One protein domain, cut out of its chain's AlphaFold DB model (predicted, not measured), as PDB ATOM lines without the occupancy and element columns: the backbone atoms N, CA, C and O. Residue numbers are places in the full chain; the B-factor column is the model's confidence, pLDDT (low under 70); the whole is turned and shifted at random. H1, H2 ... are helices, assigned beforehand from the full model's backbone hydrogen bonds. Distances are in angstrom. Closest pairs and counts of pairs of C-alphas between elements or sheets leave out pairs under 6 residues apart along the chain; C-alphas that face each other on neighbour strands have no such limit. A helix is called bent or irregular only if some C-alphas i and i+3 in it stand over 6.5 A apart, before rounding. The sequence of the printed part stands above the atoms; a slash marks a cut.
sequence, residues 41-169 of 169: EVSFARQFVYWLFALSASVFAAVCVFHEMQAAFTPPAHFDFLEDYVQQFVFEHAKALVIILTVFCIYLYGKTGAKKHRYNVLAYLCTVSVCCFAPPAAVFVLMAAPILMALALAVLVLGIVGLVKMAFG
ATOM      1  N   GLU A  41     152.207 192.395 188.709       58.41
ATOM      2  CA  GLU A  41     153.043 191.591 189.594       58.41
ATOM      3  C   GLU A  41     154.375 191.312 188.894       58.41
ATOM      4  O   GLU A  41     154.458 190.674 187.843       58.41
ATOM      5  N   VAL A  42     155.447 191.847 189.470       63.78
ATOM      6  CA  VAL A  42     156.806 191.676 188.960       63.78
ATOM      7  C   VAL A  42     157.109 190.179 188.951       63.78
ATOM      8  O   VAL A  42     156.988 189.536 189.992       63.78
ATOM      9  N   SER A  43     157.483 189.611 187.800       77.12
ATOM     10  CA  SER A  43     157.624 188.155 187.664       77.12
ATOM     11  C   SER A  43     158.562 187.563 188.722       77.12
ATOM     12  O   SER A  43     159.600 188.146 189.048       77.12
ATOM     13  N   PHE A  44     158.228 186.378 189.245       78.88
ATOM     14  CA  PHE A  44     159.036 185.693 190.263       78.88
ATOM     15  C   PHE A  44     160.515 185.577 189.858       78.88
ATOM     16  O   PHE A  44     161.406 185.829 190.666       78.88
ATOM     17  N   ALA A  45     160.780 185.287 188.579       77.38
ATOM     18  CA  ALA A  45     162.132 185.225 188.030       77.38
ATOM     19  C   ALA A  45     162.899 186.549 188.198       77.38
ATOM     20  O   ALA A  45     164.063 186.548 188.589       77.38
ATOM     21  N   ARG A  46     162.242 187.691 187.969       72.69
ATOM     22  CA  ARG A  46     162.843 189.021 188.133       72.69
ATOM     23  C   ARG A  46     163.106 189.348 189.602       72.69
ATOM     24  O   ARG A  46     164.170 189.869 189.925       72.69
ATOM     25  N   GLN A  47     162.180 188.991 190.491       76.25
ATOM     26  CA  GLN A  47     162.373 189.150 191.937       76.25
ATOM     27  C   GLN A  47     163.563 188.322 192.436       76.25
ATOM     28  O   GLN A  47     164.389 188.825 193.197       76.25
ATOM     29  N   PHE A  48     163.684 187.081 191.958       82.56
ATOM     30  CA  PHE A  48     164.787 186.189 192.294       82.56
ATOM     31  C   PHE A  48     166.135 186.724 191.798       82.56
ATOM     32  O   PHE A  48     167.093 186.743 192.565       82.56
ATOM     33  N   VAL A  49     166.209 187.227 190.560       83.81
ATOM     34  CA  VAL A  49     167.441 187.813 190.000       83.81
ATOM     35  C   VAL A  49     167.881 189.046 190.786       83.81
ATOM     36  O   VAL A  49     169.052 189.151 191.143       83.81
ATOM     37  N   TYR A  50     166.963 189.964 191.103       81.69
ATOM     38  CA  TYR A  50     167.308 191.145 191.898       81.69
ATOM     39  C   TYR A  50     167.709 190.795 193.324       81.69
ATOM     40  O   TYR A  50     168.636 191.397 193.862       81.69
ATOM     41  N   TRP A  51     167.052 189.811 193.932       84.12
ATOM     42  CA  TRP A  51     167.437 189.324 195.250       84.12
ATOM     43  C   TRP A  51     168.823 188.669 195.234       84.12
ATOM     44  O   TRP A  51     169.651 188.999 196.077       84.12
ATOM     45  N   LEU A  52     169.110 187.811 194.249       88.06
ATOM     46  CA  LEU A  52     170.409 187.156 194.096       88.06
ATOM     47  C   LEU A  52     171.525 188.173 193.849       88.06
ATOM     48  O   LEU A  52     172.580 188.080 194.471       88.06
ATOM     49  N   PHE A  53     171.283 189.155 192.975       87.81
ATOM     50  CA  PHE A  53     172.226 190.237 192.708       87.81
ATOM     51  C   PHE A  53     172.471 191.090 193.952       87.81
ATOM     52  O   PHE A  53     173.616 191.379 194.287       87.81
ATOM     53  N   ALA A  54     171.411 191.470 194.669       86.81
ATOM     54  CA  ALA A  54     171.550 192.239 195.897       86.81
ATOM     55  C   ALA A  54     172.333 191.456 196.955       86.81
ATOM     56  O   ALA A  54     173.216 192.022 197.595       86.81
ATOM     57  N   LEU A  55     172.053 190.159 197.102       88.81
ATOM     58  CA  LEU A  55     172.759 189.274 198.021       88.81
ATOM     59  C   LEU A  55     174.241 189.160 197.672       88.81
ATOM     60  O   LEU A  55     175.083 189.388 198.537       88.81
ATOM     61  N   SER A  56     174.569 188.857 196.416       89.50
ATOM     62  CA  SER A  56     175.958 188.680 195.993       89.50
ATOM     63  C   SER A  56     176.757 189.978 196.080       89.50
ATOM     64  O   SER A  56     177.836 189.980 196.669       89.50
ATOM     65  N   ALA A  57     176.213 191.089 195.574       89.81
ATOM     66  CA  ALA A  57     176.878 192.387 195.598       89.81
ATOM     67  C   ALA A  57     177.111 192.881 197.031       89.81
ATOM     68  O   ALA A  57     178.212 193.329 197.350       89.81
ATOM     69  N   SER A  58     176.109 192.753 197.907       89.69
ATOM     70  CA  SER A  58     176.226 193.217 199.294       89.69
ATOM     71  C   SER A  58     177.189 192.362 200.104       89.69
ATOM     72  O   SER A  58     178.009 192.912 200.826       89.69
ATOM     73  N   VAL A  59     177.124 191.027 199.994       91.19
ATOM     74  CA  VAL A  59     178.040 190.137 200.728       91.19
ATOM     75  C   VAL A  59     179.475 190.364 200.268       91.19
ATOM     76  O   VAL A  59     180.361 190.507 201.105       91.19
ATOM     77  N   PHE A  60     179.706 190.454 198.955       91.19
ATOM     78  CA  PHE A  60     181.035 190.726 198.416       91.19
ATOM     79  C   PHE A  60     181.584 192.063 198.926       91.19
ATOM     80  O   PHE A  60     182.666 192.107 199.506       91.19
ATOM     81  N   ALA A  61     180.810 193.141 198.790       90.69
ATOM     82  CA  ALA A  61     181.227 194.460 199.243       90.69
ATOM     83  C   ALA A  61     181.404 194.537 200.769       90.69
ATOM     84  O   ALA A  61     182.380 195.125 201.223       90.69
ATOM     85  N   ALA A  62     180.530 193.911 201.561       90.12
ATOM     86  CA  ALA A  62     180.662 193.858 203.017       90.12
ATOM     87  C   ALA A  62     181.938 193.121 203.449       90.12
ATOM     88  O   ALA A  62     182.626 193.573 204.361       90.12
ATOM     89  N   VAL A  63     182.292 192.022 202.773       89.81
ATOM     90  CA  VAL A  63     183.553 191.303 203.017       89.81
ATOM     91  C   VAL A  63     184.757 192.161 202.633       89.81
ATOM     92  O   VAL A  63     185.708 192.223 203.406       89.81
ATOM     93  N   CYS A  64     184.717 192.858 201.495       89.12
ATOM     94  CA  CYS A  64     185.783 193.781 201.097       89.12
ATOM     95  C   CYS A  64     185.961 194.916 202.114       89.12
ATOM     96  O   CYS A  64     187.070 195.149 202.579       89.12
ATOM     97  N   VAL A  65     184.872 195.580 202.513       88.62
ATOM     98  CA  VAL A  65     184.898 196.649 203.524       88.62
ATOM     99  C   VAL A  65     185.447 196.124 204.846       88.62
ATOM    100  O   VAL A  65     186.308 196.758 205.451       88.62
ATOM    101  N   PHE A  66     184.995 194.948 205.283       87.88
ATOM    102  CA  PHE A  66     185.503 194.333 206.501       87.88
ATOM    103  C   PHE A  66     186.994 193.994 206.401       87.88
ATOM    104  O   PHE A  66     187.720 194.172 207.374       87.88
ATOM    105  N   HIS A  67     187.466 193.533 205.241       86.75
ATOM    106  CA  HIS A  67     188.877 193.237 205.008       86.75
ATOM    107  C   HIS A  67     189.749 194.496 205.087       86.75
ATOM    108  O   HIS A  67     190.776 194.478 205.762       86.75
ATOM    109  N   GLU A  68     189.323 195.597 204.462       86.88
ATOM    110  CA  GLU A  68     190.013 196.892 204.553       86.88
ATOM    111  C   GLU A  68     190.050 197.411 205.994       86.88
ATOM    112  O   GLU A  68     191.092 197.844 206.481       86.88
ATOM    113  N   MET A  69     188.927 197.309 206.714       82.56
ATOM    114  CA  MET A  69     188.894 197.672 208.128       82.56
ATOM    115  C   MET A  69     189.832 196.778 208.945       82.56
ATOM    116  O   MET A  69     190.623 197.294 209.725       82.56
ATOM    117  N   GLN A  70     189.803 195.457 208.749       80.81
ATOM    118  CA  GLN A  70     190.713 194.537 209.433       80.81
ATOM    119  C   GLN A  70     192.175 194.934 209.192       80.81
ATOM    120  O   GLN A  70     192.915 195.077 210.160       80.81
ATOM    121  N   ALA A  71     192.564 195.183 207.938       80.81
ATOM    122  CA  ALA A  71     193.921 195.589 207.580       80.81
ATOM    123  C   ALA A  71     194.360 196.898 208.260       80.81
ATOM    124  O   ALA A  71     195.527 197.035 208.617       80.81
ATOM    125  N   ALA A  72     193.437 197.839 208.486       79.19
ATOM    126  CA  ALA A  72     193.725 199.075 209.211       79.19
ATOM    127  C   ALA A  72     193.961 198.863 210.720       79.19
ATOM    128  O   ALA A  72     194.673 199.652 211.338       79.19
ATOM    129  N   PHE A  73     193.371 197.819 211.312       71.38
ATOM    130  CA  PHE A  73     193.445 197.548 212.753       71.38
ATOM    131  C   PHE A  73     194.444 196.446 213.137       71.38
ATOM    132  O   PHE A  73     194.806 196.359 214.307       71.38
ATOM    133  N   THR A  74     194.921 195.626 212.195       67.88
ATOM    134  CA  THR A  74     195.928 194.583 212.463       67.88
ATOM    135  C   THR A  74     197.321 194.995 211.970       67.88
ATOM    136  O   THR A  74     197.526 195.042 210.754       67.88
ATOM    137  N   PRO A  75     198.307 195.245 212.857       60.41
ATOM    138  CA  PRO A  75     199.712 195.326 212.458       60.41
ATOM    139  C   PRO A  75     200.225 193.963 211.938       60.41
ATOM    140  O   PRO A  75     199.602 192.931 212.200       60.41
ATOM    141  N   PRO A  76     201.339 193.921 211.176       59.03
ATOM    142  CA  PRO A  76     201.877 192.673 210.636       59.03
ATOM    143  C   PRO A  76     202.220 191.698 211.770       59.03
ATOM    144  O   PRO A  76     202.989 192.029 212.669       59.03
ATOM    145  N   ALA A  77     201.621 190.508 211.712       57.84
ATOM    146  CA  ALA A  77     201.630 189.523 212.786       57.84
ATOM    147  C   ALA A  77     203.052 189.112 213.213       57.84
ATOM    148  O   ALA A  77     203.832 188.594 212.410       57.84
ATOM    149  N   HIS A  78     203.356 189.290 214.498       59.66
ATOM    150  CA  HIS A  78     204.381 188.529 215.212       59.66
ATOM    151  C   HIS A  78     203.628 187.600 216.158       59.66
ATOM    152  O   HIS A  78     203.133 188.052 217.176       59.66
ATOM    153  N   PHE A  79     203.487 186.320 215.809       58.16
ATOM    154  CA  PHE A  79     202.684 185.337 216.556       58.16
ATOM    155  C   PHE A  79     203.326 184.883 217.882       58.16
ATOM    156  O   PHE A  79     203.294 183.702 218.223       58.16
ATOM    157  N   ASP A  80     203.918 185.808 218.628       65.31
ATOM    158  CA  ASP A  80     204.640 185.510 219.865       65.31
ATOM    159  C   ASP A  80     203.784 185.772 221.117       65.31
ATOM    160  O   ASP A  80     204.120 185.295 222.203       65.31
ATOM    161  N   PHE A  81     202.651 186.480 220.986       66.19
ATOM    162  CA  PHE A  81     201.824 186.914 222.114       66.19
ATOM    163  C   PHE A  81     200.382 186.378 222.065       66.19
ATOM    164  O   PHE A  81     199.770 186.205 221.014       66.19
ATOM    165  N   LEU A  82     199.803 186.136 223.251       68.12
ATOM    166  CA  LEU A  82     198.405 185.702 223.426       68.12
ATOM    167  C   LEU A  82     197.400 186.680 222.788       68.12
ATOM    168  O   LEU A  82     196.321 186.273 222.361       68.12
ATOM    169  N   GLU A  83     197.766 187.960 222.718       67.25
ATOM    170  CA  GLU A  83     196.986 189.025 222.091       67.25
ATOM    171  C   GLU A  83     196.700 188.733 220.611       67.25
ATOM    172  O   GLU A  83     195.551 188.846 220.183       67.25
ATOM    173  N   ASP A  84     197.686 188.234 219.860       70.69
ATOM    174  CA  ASP A  84     197.533 187.915 218.437       70.69
ATOM    175  C   ASP A  84     196.571 186.743 218.206       70.69
ATOM    176  O   ASP A  84     195.756 186.770 217.280       70.69
ATOM    177  N   TYR A  85     196.592 185.741 219.093       69.50
ATOM    178  CA  TYR A  85     195.659 184.612 219.050       69.50
ATOM    179  C   TYR A  85     194.216 185.039 219.339       69.50
ATOM    180  O   TYR A  85     193.291 184.626 218.634       69.50
ATOM    181  N   VAL A  86     194.009 185.883 220.356       71.38
ATOM    182  CA  VAL A  86     192.679 186.419 220.692       71.38
ATOM    183  C   VAL A  86     192.163 187.303 219.559       71.38
ATOM    184  O   VAL A  86     191.006 187.178 219.159       71.38
ATOM    185  N   GLN A  87     193.025 188.148 218.999       71.88
ATOM    186  CA  GLN A  87     192.692 189.034 217.893       71.88
ATOM    187  C   GLN A  87     192.301 188.249 216.634       71.88
ATOM    188  O   GLN A  87     191.274 188.541 216.018       71.88
ATOM    189  N   GLN A  88     193.051 187.203 216.280       75.62
ATOM    190  CA  GLN A  88     192.712 186.342 215.148       75.62
ATOM    191  C   GLN A  88     191.376 185.619 215.351       75.62
ATOM    192  O   GLN A  88     190.536 185.633 214.449       75.62
ATOM    193  N   PHE A  89     191.138 185.060 216.541       75.31
ATOM    194  CA  PHE A  89     189.867 184.413 216.877       75.31
ATOM    195  C   PHE A  89     188.682 185.383 216.752       75.31
ATOM    196  O   PHE A  89     187.661 185.052 216.146       75.31
ATOM    197  N   VAL A  90     188.834 186.604 217.272       76.38
ATOM    198  CA  VAL A  90     187.847 187.691 217.183       76.38
ATOM    199  C   VAL A  90     187.546 188.041 215.728       76.38
ATOM    200  O   VAL A  90     186.375 188.091 215.347       76.38
ATOM    201  N   PHE A  91     188.569 188.236 214.895       79.88
ATOM    202  CA  PHE A  91     188.371 188.593 213.490       79.88
ATOM    203  C   PHE A  91     187.750 187.467 212.664       79.88
ATOM    204  O   PHE A  91     186.953 187.739 211.766       79.88
ATOM    205  N   GLU A  92     188.063 186.211 212.964       81.56
ATOM    206  CA  GLU A  92     187.473 185.059 212.279       81.56
ATOM    207  C   GLU A  92     185.967 184.943 212.556       81.56
ATOM    208  O   GLU A  92     185.166 184.826 211.624       81.56
ATOM    209  N   HIS A  93     185.556 185.106 213.817       82.06
ATOM    210  CA  HIS A  93     184.138 185.129 214.188       82.06
ATOM    211  C   HIS A  93     183.429 186.380 213.658       82.06
ATOM    212  O   HIS A  93     182.286 186.302 213.201       82.06
ATOM    213  N   ALA A  94     184.109 187.527 213.651       84.94
ATOM    214  CA  ALA A  94     183.572 188.772 213.118       84.94
ATOM    215  C   ALA A  94     183.260 188.673 211.615       84.94
ATOM    216  O   ALA A  94     182.185 189.104 211.201       84.94
ATOM    217  N   LYS A  95     184.113 188.029 210.803       85.00
ATOM    218  CA  LYS A  95     183.828 187.776 209.373       85.00
ATOM    219  C   LYS A  95     182.535 186.991 209.180       85.00
ATOM    220  O   LYS A  95     181.686 187.385 208.380       85.00
ATOM    221  N   ALA A  96     182.372 185.899 209.927       87.50
ATOM    222  CA  ALA A  96     181.166 185.082 209.863       87.50
ATOM    223  C   ALA A  96     179.920 185.890 210.267       87.50
ATOM    224  O   ALA A  96     178.906 185.848 209.570       87.50
ATOM    225  N   LEU A  97     180.013 186.686 211.336       87.69
ATOM    226  CA  LEU A  97     178.922 187.554 211.787       87.69
ATOM    227  C   LEU A  97     178.550 188.623 210.756       87.69
ATOM    228  O   LEU A  97     177.359 188.850 210.539       87.69
ATOM    229  N   VAL A  98     179.527 189.239 210.080       90.88
ATOM    230  CA  VAL A  98     179.267 190.207 209.001       90.88
ATOM    231  C   VAL A  98     178.466 189.557 207.881       90.88
ATOM    232  O   VAL A  98     177.466 190.126 207.442       90.88
ATOM    233  N   ILE A  99     178.850 188.356 207.444       90.38
ATOM    234  CA  ILE A  99     178.136 187.634 206.382       90.38
ATOM    235  C   ILE A  99     176.710 187.296 206.829       90.38
ATOM    236  O   ILE A  99     175.758 187.597 206.107       90.38
ATOM    237  N   ILE A 100     176.544 186.727 208.027       90.62
ATOM    238  CA  ILE A 100     175.229 186.353 208.576       90.62
ATOM    239  C   ILE A 100     174.309 187.575 208.654       90.62
ATOM    240  O   ILE A 100     173.169 187.521 208.191       90.62
ATOM    241  N   LEU A 101     174.804 188.687 209.196       90.06
ATOM    242  CA  LEU A 101     174.028 189.913 209.349       90.06
ATOM    243  C   LEU A 101     173.679 190.535 207.990       90.06
ATOM    244  O   LEU A 101     172.541 190.949 207.788       90.06
ATOM    245  N   THR A 102     174.608 190.527 207.032       90.44
ATOM    246  CA  THR A 102     174.366 191.008 205.661       90.44
ATOM    247  C   THR A 102     173.256 190.207 204.980       90.44
ATOM    248  O   THR A 102     172.306 190.783 204.444       90.44
ATOM    249  N   VAL A 103     173.318 188.874 205.053       90.31
ATOM    250  CA  VAL A 103     172.274 187.987 204.512       90.31
ATOM    251  C   VAL A 103     170.935 188.237 205.206       90.31
ATOM    252  O   VAL A 103     169.904 188.323 204.537       90.31
ATOM    253  N   PHE A 104     170.938 188.408 206.529       89.62
ATOM    254  CA  PHE A 104     169.733 188.702 207.301       89.62
ATOM    255  C   PHE A 104     169.091 190.036 206.892       89.62
ATOM    256  O   PHE A 104     167.882 190.086 206.661       89.62
ATOM    257  N   CYS A 105     169.878 191.101 206.717       88.31
ATOM    258  CA  CYS A 105     169.388 192.401 206.250       88.31
ATOM    259  C   CYS A 105     168.725 192.305 204.867       88.31
ATOM    260  O   CYS A 105     167.638 192.845 204.656       88.31
ATOM    261  N   ILE A 106     169.333 191.562 203.940       88.12
ATOM    262  CA  ILE A 106     168.811 191.384 202.577       88.12
ATOM    263  C   ILE A 106     167.564 190.505 202.572       88.12
ATOM    264  O   ILE A 106     166.620 190.771 201.825       88.12
ATOM    265  N   TYR A 107     167.514 189.489 203.432       85.44
ATOM    266  CA  TYR A 107     166.310 188.692 203.650       85.44
ATOM    267  C   TYR A 107     165.148 189.556 204.160       85.44
ATOM    268  O   TYR A 107     164.048 189.499 203.604       85.44
ATOM    269  N   LEU A 108     165.388 190.400 205.170       85.19
ATOM    270  CA  LEU A 108     164.374 191.319 205.696       85.19
ATOM    271  C   LEU A 108     163.904 192.319 204.637       85.19
ATOM    272  O   LEU A 108     162.700 192.566 204.515       85.19
ATOM    273  N   TYR A 109     164.826 192.853 203.833       82.62
ATOM    274  CA  TYR A 109     164.466 193.714 202.713       82.62
ATOM    275  C   TYR A 109     163.613 192.972 201.677       82.62
ATOM    276  O   TYR A 109     162.557 193.469 201.295       82.62
ATOM    277  N   GLY A 110     164.012 191.769 201.262       78.69
ATOM    278  CA  GLY A 110     163.256 190.964 200.299       78.69
ATOM    279  C   GLY A 110     161.842 190.626 200.781       78.69
ATOM    280  O   GLY A 110     160.896 190.680 199.998       78.69
ATOM    281  N   LYS A 111     161.677 190.337 202.078       77.44
ATOM    282  CA  LYS A 111     160.380 189.977 202.671       77.44
ATOM    283  C   LYS A 111     159.448 191.178 202.855       77.44
ATOM    284  O   LYS A 111     158.252 191.060 202.587       77.44
ATOM    285  N   THR A 112     159.979 192.309 203.318       78.00
ATOM    286  CA  THR A 112     159.164 193.434 203.815       78.00
ATOM    287  C   THR A 112     159.342 194.710 202.987       78.00
ATOM    288  O   THR A 112     158.376 195.431 202.744       78.00
ATOM    289  N   GLY A 113     160.563 195.000 202.534       75.25
ATOM    290  CA  GLY A 113     160.908 196.232 201.817       75.25
ATOM    291  C   GLY A 113     160.593 196.190 200.321       75.25
ATOM    292  O   GLY A 113     160.047 197.150 199.780       75.25
ATOM    293  N   ALA A 114     160.867 195.067 199.655       74.12
ATOM    294  CA  ALA A 114     160.747 194.947 198.201       74.12
ATOM    295  C   ALA A 114     159.314 195.203 197.698       74.12
ATOM    296  O   ALA A 114     159.121 195.926 196.719       74.12
ATOM    297  N   LYS A 115     158.307 194.698 198.427       73.81
ATOM    298  CA  LYS A 115     156.884 194.940 198.132       73.81
ATOM    299  C   LYS A 115     156.497 196.408 198.312       73.81
ATOM    300  O   LYS A 115     155.840 196.977 197.448       73.81
ATOM    301  N   LYS A 116     156.958 197.044 199.396       78.75
ATOM    302  CA  LYS A 116     156.677 198.459 199.696       78.75
ATOM    303  C   LYS A 116     157.231 199.403 198.624       78.75
ATOM    304  O   LYS A 116     156.617 200.421 198.331       78.75
ATOM    305  N   HIS A 117     158.364 199.051 198.023       75.19
ATOM    306  CA  HIS A 117     159.015 199.849 196.983       75.19
ATOM    307  C   HIS A 117     158.690 199.394 195.557       75.19
ATOM    308  O   HIS A 117     159.383 199.809 194.629       75.19
ATOM    309  N   ARG A 118     157.667 198.544 195.361       73.06
ATOM    310  CA  ARG A 118     157.251 198.022 194.043       73.06
ATOM    311  C   ARG A 118     158.423 197.468 193.219       73.06
ATOM    312  O   ARG A 118     158.445 197.588 191.999       73.06
ATOM    313  N   TYR A 119     159.413 196.876 193.892       72.38
ATOM    314  CA  TYR A 119     160.638 196.360 193.276       72.38
ATOM    315  C   TYR A 119     161.422 197.396 192.439       72.38
ATOM    316  O   TYR A 119     162.056 197.050 191.443       72.38
ATOM    317  N   ASN A 120     161.404 198.668 192.853       78.62
ATOM    318  CA  ASN A 120     162.179 199.737 192.225       78.62
ATOM    319  C   ASN A 120     163.694 199.469 192.336       78.62
ATOM    320  O   ASN A 120     164.219 199.217 193.424       78.62
ATOM    321  N   VAL A 121     164.407 199.578 191.211       74.38
ATOM    322  CA  VAL A 121     165.863 199.393 191.110       74.38
ATOM    323  C   VAL A 121     166.622 200.333 192.053       74.38
ATOM    324  O   VAL A 121     167.580 199.905 192.696       74.38
ATOM    325  N   LEU A 122     166.172 201.581 192.213       79.75
ATOM    326  CA  LEU A 122     166.817 202.544 193.112       79.75
ATOM    327  C   LEU A 122     166.748 202.093 194.580       79.75
ATOM    328  O   LEU A 122     167.721 202.226 195.320       79.75
ATOM    329  N   ALA A 123     165.621 201.506 194.994       78.81
ATOM    330  CA  ALA A 123     165.464 200.967 196.343       78.81
ATOM    331  C   ALA A 123     166.379 199.751 196.575       78.81
ATOM    332  O   ALA A 123     166.958 199.608 197.654       78.81
ATOM    333  N   TYR A 124     166.581 198.920 195.546       76.88
ATOM    334  CA  TYR A 124     167.557 197.829 195.585       76.88
ATOM    335  C   TYR A 124     168.993 198.345 195.727       76.88
ATOM    336  O   TYR A 124     169.713 197.860 196.595       76.88
ATOM    337  N   LEU A 125     169.399 199.352 194.948       82.31
ATOM    338  CA  LEU A 125     170.740 199.945 195.048       82.31
ATOM    339  C   LEU A 125     170.991 200.583 196.419       82.31
ATOM    340  O   LEU A 125     172.054 200.385 197.006       82.31
ATOM    341  N   CYS A 126     169.999 201.294 196.960       83.00
ATOM    342  CA  CYS A 126     170.070 201.859 198.307       83.00
ATOM    343  C   CYS A 126     170.221 200.758 199.368       83.00
ATOM    344  O   CYS A 126     171.063 200.851 200.257       83.00
ATOM    345  N   THR A 127     169.467 199.665 199.232       83.94
ATOM    346  CA  THR A 127     169.559 198.522 200.148       83.94
ATOM    347  C   THR A 127     170.927 197.862 200.091       83.94
ATOM    348  O   THR A 127     171.499 197.596 201.145       83.94
ATOM    349  N   VAL A 128     171.460 197.624 198.887       84.88
ATOM    350  CA  VAL A 128     172.811 197.079 198.712       84.88
ATOM    351  C   VAL A 128     173.811 197.987 199.412       84.88
ATOM    352  O   VAL A 128     174.534 197.518 200.277       84.88
ATOM    353  N   SER A 129     173.769 199.296 199.147       85.44
ATOM    354  CA  SER A 129     174.647 200.272 199.801       85.44
ATOM    355  C   SER A 129     174.594 200.187 201.330       85.44
ATOM    356  O   SER A 129     175.634 200.039 201.968       85.44
ATOM    357  N   VAL A 130     173.401 200.193 201.933       85.38
ATOM    358  CA  VAL A 130     173.256 200.081 203.395       85.38
ATOM    359  C   VAL A 130     173.783 198.738 203.908       85.38
ATOM    360  O   VAL A 130     174.495 198.704 204.912       85.38
ATOM    361  N   CYS A 131     173.491 197.637 203.214       86.75
ATOM    362  CA  CYS A 131     173.940 196.298 203.596       86.75
ATOM    363  C   CYS A 131     175.451 196.089 203.403       86.75
ATOM    364  O   CYS A 131     176.008 195.197 204.031       86.75
ATOM    365  N   CYS A 132     176.130 196.906 202.596       86.38
ATOM    366  CA  CYS A 132     177.589 196.875 202.476       86.38
ATOM    367  C   CYS A 132     178.290 197.451 203.713       86.38
ATOM    368  O   CYS A 132     179.364 196.983 204.075       86.38
ATOM    369  N   PHE A 133     177.712 198.478 204.347       84.38
ATOM    370  CA  PHE A 133     178.386 199.243 205.405       84.38
ATOM    371  C   PHE A 133     177.837 198.977 206.805       84.38
ATOM    372  O   PHE A 133     178.609 198.911 207.762       84.38
ATOM    373  N   ALA A 134     176.520 198.811 206.945       87.06
ATOM    374  CA  ALA A 134     175.893 198.642 208.250       87.06
ATOM    375  C   ALA A 134     176.346 197.356 208.967       87.06
ATOM    376  O   ALA A 134     176.663 197.450 210.152       87.06
ATOM    377  N   PRO A 135     176.451 196.182 208.308       87.12
ATOM    378  CA  PRO A 135     176.892 194.964 208.979       87.12
ATOM    379  C   PRO A 135     178.356 195.004 209.442       87.12
ATOM    380  O   PRO A 135     178.581 194.714 210.618       87.12
ATOM    381  N   PRO A 136     179.347 195.416 208.617       84.94
ATOM    382  CA  PRO A 136     180.710 195.619 209.106       84.94
ATOM    383  C   PRO A 136     180.772 196.598 210.280       84.94
ATOM    384  O   PRO A 136     181.330 196.258 211.320       84.94
ATOM    385  N   ALA A 137     180.134 197.769 210.168       84.69
ATOM    386  CA  ALA A 137     180.139 198.768 211.237       84.69
ATOM    387  C   ALA A 137     179.504 198.242 212.537       84.69
ATOM    388  O   ALA A 137     180.063 198.427 213.617       84.69
ATOM    389  N   ALA A 138     178.366 197.548 212.442       85.31
ATOM    390  CA  ALA A 138     177.687 196.964 213.594       85.31
ATOM    391  C   ALA A 138     178.555 195.912 214.293       85.31
ATOM    392  O   ALA A 138     178.649 195.920 215.518       85.31
ATOM    393  N   VAL A 139     179.222 195.041 213.528       84.75
ATOM    394  CA  VAL A 139     180.137 194.041 214.091       84.75
ATOM    395  C   VAL A 139     181.335 194.718 214.750       84.75
ATOM    396  O   VAL A 139     181.672 194.359 215.872       84.75
ATOM    397  N   PHE A 140     181.925 195.749 214.142       81.06
ATOM    398  CA  PHE A 140     183.019 196.502 214.767       81.06
ATOM    399  C   PHE A 140     182.623 197.107 216.120       81.06
ATOM    400  O   PHE A 140     183.358 196.961 217.096       81.06
ATOM    401  N   VAL A 141     181.443 197.725 216.214       81.19
ATOM    402  CA  VAL A 141     180.932 198.263 217.485       81.19
ATOM    403  C   VAL A 141     180.685 197.145 218.501       81.19
ATOM    404  O   VAL A 141     181.058 197.281 219.668       81.19
ATOM    405  N   LEU A 142     180.100 196.027 218.062       81.19
ATOM    406  CA  LEU A 142     179.826 194.876 218.922       81.19
ATOM    407  C   LEU A 142     181.114 194.280 219.505       81.19
ATOM    408  O   LEU A 142     181.126 193.881 220.665       81.19
ATOM    409  N   MET A 143     182.195 194.257 218.720       76.69
ATOM    410  CA  MET A 143     183.499 193.754 219.159       76.69
ATOM    411  C   MET A 143     184.277 194.774 220.004       76.69
ATOM    412  O   MET A 143     185.063 194.371 220.858       76.69
ATOM    413  N   ALA A 144     184.037 196.079 219.848       75.25
ATOM    414  CA  ALA A 144     184.681 197.106 220.672       75.25
ATOM    415  C   ALA A 144     184.182 197.097 222.131       75.25
ATOM    416  O   ALA A 144     184.959 197.321 223.059       75.25
ATOM    417  N   ALA A 145     182.897 196.800 222.351       75.25
ATOM    418  CA  ALA A 145     182.286 196.772 223.681       75.25
ATOM    419  C   ALA A 145     182.966 195.807 224.684       75.25
ATOM    420  O   ALA A 145     183.319 196.257 225.779       75.25
ATOM    421  N   PRO A 146     183.204 194.515 224.367       70.12
ATOM    422  CA  PRO A 146     183.880 193.603 225.288       70.12
ATOM    423  C   PRO A 146     185.344 193.985 225.533       70.12
ATOM    424  O   PRO A 146     185.828 193.797 226.648       70.12
ATOM    425  N   ILE A 147     186.033 194.570 224.546       73.75
ATOM    426  CA  ILE A 147     187.422 195.036 224.693       73.75
ATOM    427  C   ILE A 147     187.493 196.195 225.695       73.75
ATOM    428  O   ILE A 147     188.285 196.160 226.637       73.75
ATOM    429  N   LEU A 148     186.621 197.197 225.547       75.69
ATOM    430  CA  LEU A 148     186.542 198.329 226.477       75.69
ATOM    431  C   LEU A 148     186.156 197.880 227.893       75.69
ATOM    432  O   LEU A 148     186.711 198.378 228.872       75.69
ATOM    433  N   MET A 149     185.242 196.912 228.008       77.94
ATOM    434  CA  MET A 149     184.851 196.332 229.294       77.94
ATOM    435  C   MET A 149     186.017 195.590 229.964       77.94
ATOM    436  O   MET A 149     186.250 195.779 231.158       77.94
ATOM    437  N   ALA A 150     186.777 194.791 229.210       78.69
ATOM    438  CA  ALA A 150     187.959 194.097 229.719       78.69
ATOM    439  C   ALA A 150     189.042 195.082 230.189       78.69
ATOM    440  O   ALA A 150     189.599 194.909 231.273       78.69
ATOM    441  N   LEU A 151     189.287 196.153 229.425       79.00
ATOM    442  CA  LEU A 151     190.236 197.206 229.793       79.00
ATOM    443  C   LEU A 151     189.819 197.921 231.087       79.00
ATOM    444  O   LEU A 151     190.639 198.090 231.988       79.00
ATOM    445  N   ALA A 152     188.545 198.299 231.214       84.62
ATOM    446  CA  ALA A 152     188.023 198.928 232.426       84.62
ATOM    447  C   ALA A 152     188.200 198.027 233.660       84.62
ATOM    448  O   ALA A 152     188.584 198.497 234.732       84.62
ATOM    449  N   LEU A 153     187.971 196.720 233.498       87.62
ATOM    450  CA  LEU A 153     188.122 195.738 234.568       87.62
ATOM    451  C   LEU A 153     189.596 195.529 234.949       87.62
ATOM    452  O   LEU A 153     189.914 195.457 236.133       87.62
ATOM    453  N   ALA A 154     190.511 195.523 233.976       85.12
ATOM    454  CA  ALA A 154     191.951 195.476 234.233       85.12
ATOM    455  C   ALA A 154     192.438 196.708 235.014       85.12
ATOM    456  O   ALA A 154     193.159 196.567 236.003       85.12
ATOM    457  N   VAL A 155     191.997 197.911 234.627       89.88
ATOM    458  CA  VAL A 155     192.306 199.159 235.348       89.88
ATOM    459  C   VAL A 155     191.767 199.113 236.778       89.88
ATOM    460  O   VAL A 155     192.482 199.477 237.712       89.88
ATOM    461  N   LEU A 156     190.540 198.617 236.972       92.50
ATOM    462  CA  LEU A 156     189.950 198.441 238.299       92.50
ATOM    463  C   LEU A 156     190.794 197.500 239.172       92.50
ATOM    464  O   LEU A 156     191.107 197.841 240.312       92.50
ATOM    465  N   VAL A 157     191.194 196.341 238.640       92.44
ATOM    466  CA  VAL A 157     192.022 195.362 239.363       92.44
ATOM    467  C   VAL A 157     193.376 195.961 239.740       92.44
ATOM    468  O   VAL A 157     193.786 195.852 240.895       92.44
ATOM    469  N   LEU A 158     194.050 196.643 238.811       91.25
ATOM    470  CA  LEU A 158     195.321 197.320 239.088       91.25
ATOM    471  C   LEU A 158     195.169 198.404 240.163       91.25
ATOM    472  O   LEU A 158     196.013 198.505 241.053       91.25
ATOM    473  N   GLY A 159     194.073 199.167 240.129       91.06
ATOM    474  CA  GLY A 159     193.744 200.158 241.155       91.06
ATOM    475  C   GLY A 159     193.558 199.535 242.540       91.06
ATOM    476  O   GLY A 159     194.114 200.038 243.518       91.06
ATOM    477  N   ILE A 160     192.842 198.408 242.628       92.81
ATOM    478  CA  ILE A 160     192.652 197.663 243.884       92.81
ATOM    479  C   ILE A 160     193.991 197.137 244.406       92.81
ATOM    480  O   ILE A 160     194.301 197.325 245.579       92.81
ATOM    481  N   VAL A 161     194.812 196.520 243.551       92.88
ATOM    482  CA  VAL A 161     196.140 196.013 243.938       92.88
ATOM    483  C   VAL A 161     197.034 197.148 244.444       92.88
ATOM    484  O   VAL A 161     197.705 196.991 245.464       92.88
ATOM    485  N   GLY A 162     197.012 198.307 243.780       89.94
ATOM    486  CA  GLY A 162     197.726 199.505 244.224       89.94
ATOM    487  C   GLY A 162     197.257 199.997 245.596       89.94
ATOM    488  O   GLY A 162     198.084 200.258 246.466       89.94
ATOM    489  N   LEU A 163     195.941 200.059 245.820       89.81
ATOM    490  CA  LEU A 163     195.343 200.423 247.110       89.81
ATOM    491  C   LEU A 163     195.732 199.456 248.230       89.81
ATOM    492  O   LEU A 163     196.158 199.896 249.293       89.81
ATOM    493  N   VAL A 164     195.637 198.148 247.985       90.75
ATOM    494  CA  VAL A 164     196.043 197.113 248.949       90.75
ATOM    495  C   VAL A 164     197.524 197.261 249.289       90.75
ATOM    496  O   VAL A 164     197.893 197.224 250.460       90.75
ATOM    497  N   LYS A 165     198.374 197.500 248.286       89.06
ATOM    498  CA  LYS A 165     199.807 197.713 248.502       89.06
ATOM    499  C   LYS A 165     200.106 198.970 249.327       89.06
ATOM    500  O   LYS A 165     201.048 198.944 250.104       89.06
ATOM    501  N   MET A 166     199.319 200.039 249.189       85.50
ATOM    502  CA  MET A 166     199.450 201.250 250.014       85.50
ATOM    503  C   MET A 166     198.894 201.081 251.435       85.50
ATOM    504  O   MET A 166     199.343 201.765 252.346       85.50
ATOM    505  N   ALA A 167     197.906 200.206 251.631       82.62
ATOM    506  CA  ALA A 167     197.268 199.991 252.930       82.62
ATOM    507  C   ALA A 167     198.030 199.006 253.836       82.62
ATOM    508  O   ALA A 167     197.918 199.097 255.056       82.62
ATOM    509  N   PHE A 168     198.770 198.059 253.252       81.31
ATOM    510  CA  PHE A 168     199.444 196.969 253.973       81.31
ATOM    511  C   PHE A 168     200.965 196.910 253.740       81.31
ATOM    512  O   PHE A 168     201.596 195.924 254.123       81.31
ATOM    513  N   GLY A 169     201.533 197.924 253.080       55.25
ATOM    514  CA  GLY A 169     202.968 198.082 252.825       55.25
ATOM    515  C   GLY A 169     203.611 199.091 253.760       55.25
ATOM    516  O   GLY A 169     203.007 200.168 253.949       55.25
TER     517      GLY A 169
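AT A GLANCE: This is residues 41 to 169 of the 169 residues of an uncharacterized protein of Oscillospiraceae bacterium (UniProt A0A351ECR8). Three long helices run back and forth side by side in a slim bundle, and the last one, H3, bent but nearly straight, runs on past the others, so that residues 144 to 169 stick out as a long arm. Residues 78 to 83, at the turn from H1 to H2, also stick out. The printed part has 129 residues with three named helices, H1, H2, H3, and no named strand: all helix. It is extended, with a radius of gyration of the C-alphas of 21.5 A and spans of 81 by 31 by 17 A.

HOW THE PARTS SIT: Start with H1, residues 44 to 73, and H2, residues 82 to 116, a helical hairpin at a shallow tilt of 26 degrees; the closest C-alphas, of Val 59 and Ile 99, are 6.2 A apart. H2 has a kink of 40 degrees near residue 110 and is only just irregular, with C-alphas 111 and 114 6.7 A apart. H3, residues 121 to 168, was assigned as one helix by its hydrogen bonds but is bent, C-alphas 132 and 135 being 6.8 A apart; its arms are H3a, residues 121 to 132, and H3b, residues 135 to 168. H1, H2, H3a and H3b form a bundle, a group of helices mostly aligned. H3a touches H1, the same way at a shallow tilt of 31 degrees, closest at the C-alphas of Ala 62 and Cys 132, 4.3 A. H3b touches H2 with residues 135 to 143 alone, at a steep tilt of 38 degrees, closest at the C-alphas of Val 98 and Pro 135, 5.3 A. Every O i to N i+4 pair is within hydrogen-bond range in H1 and H3a, 28 of 31 in H2 and 28 of 30 in H3b.

IN THESE COORDINATES: Find C-alpha 44 at (159.036, 185.693, 190.263); from there H1 runs 42.8 A to C-alpha 73. H2 runs 49.7 A back to C-alpha 116 at (156.677, 198.459, 199.696). H3a covers 16.5 A, and H3b 50.4 A to C-alpha 168 at (199.444, 196.969, 253.973).

THE WHOLE: The C-alphas of Glu 41 and Gly 169 are the two farthest apart, 80.8 A. The printed part has no cut; the link H1 to H2 is short, and H2 to H3 is tight. Look for pLDDT under 70 at residues 41 to 42, 74 to 83, 85 and 169.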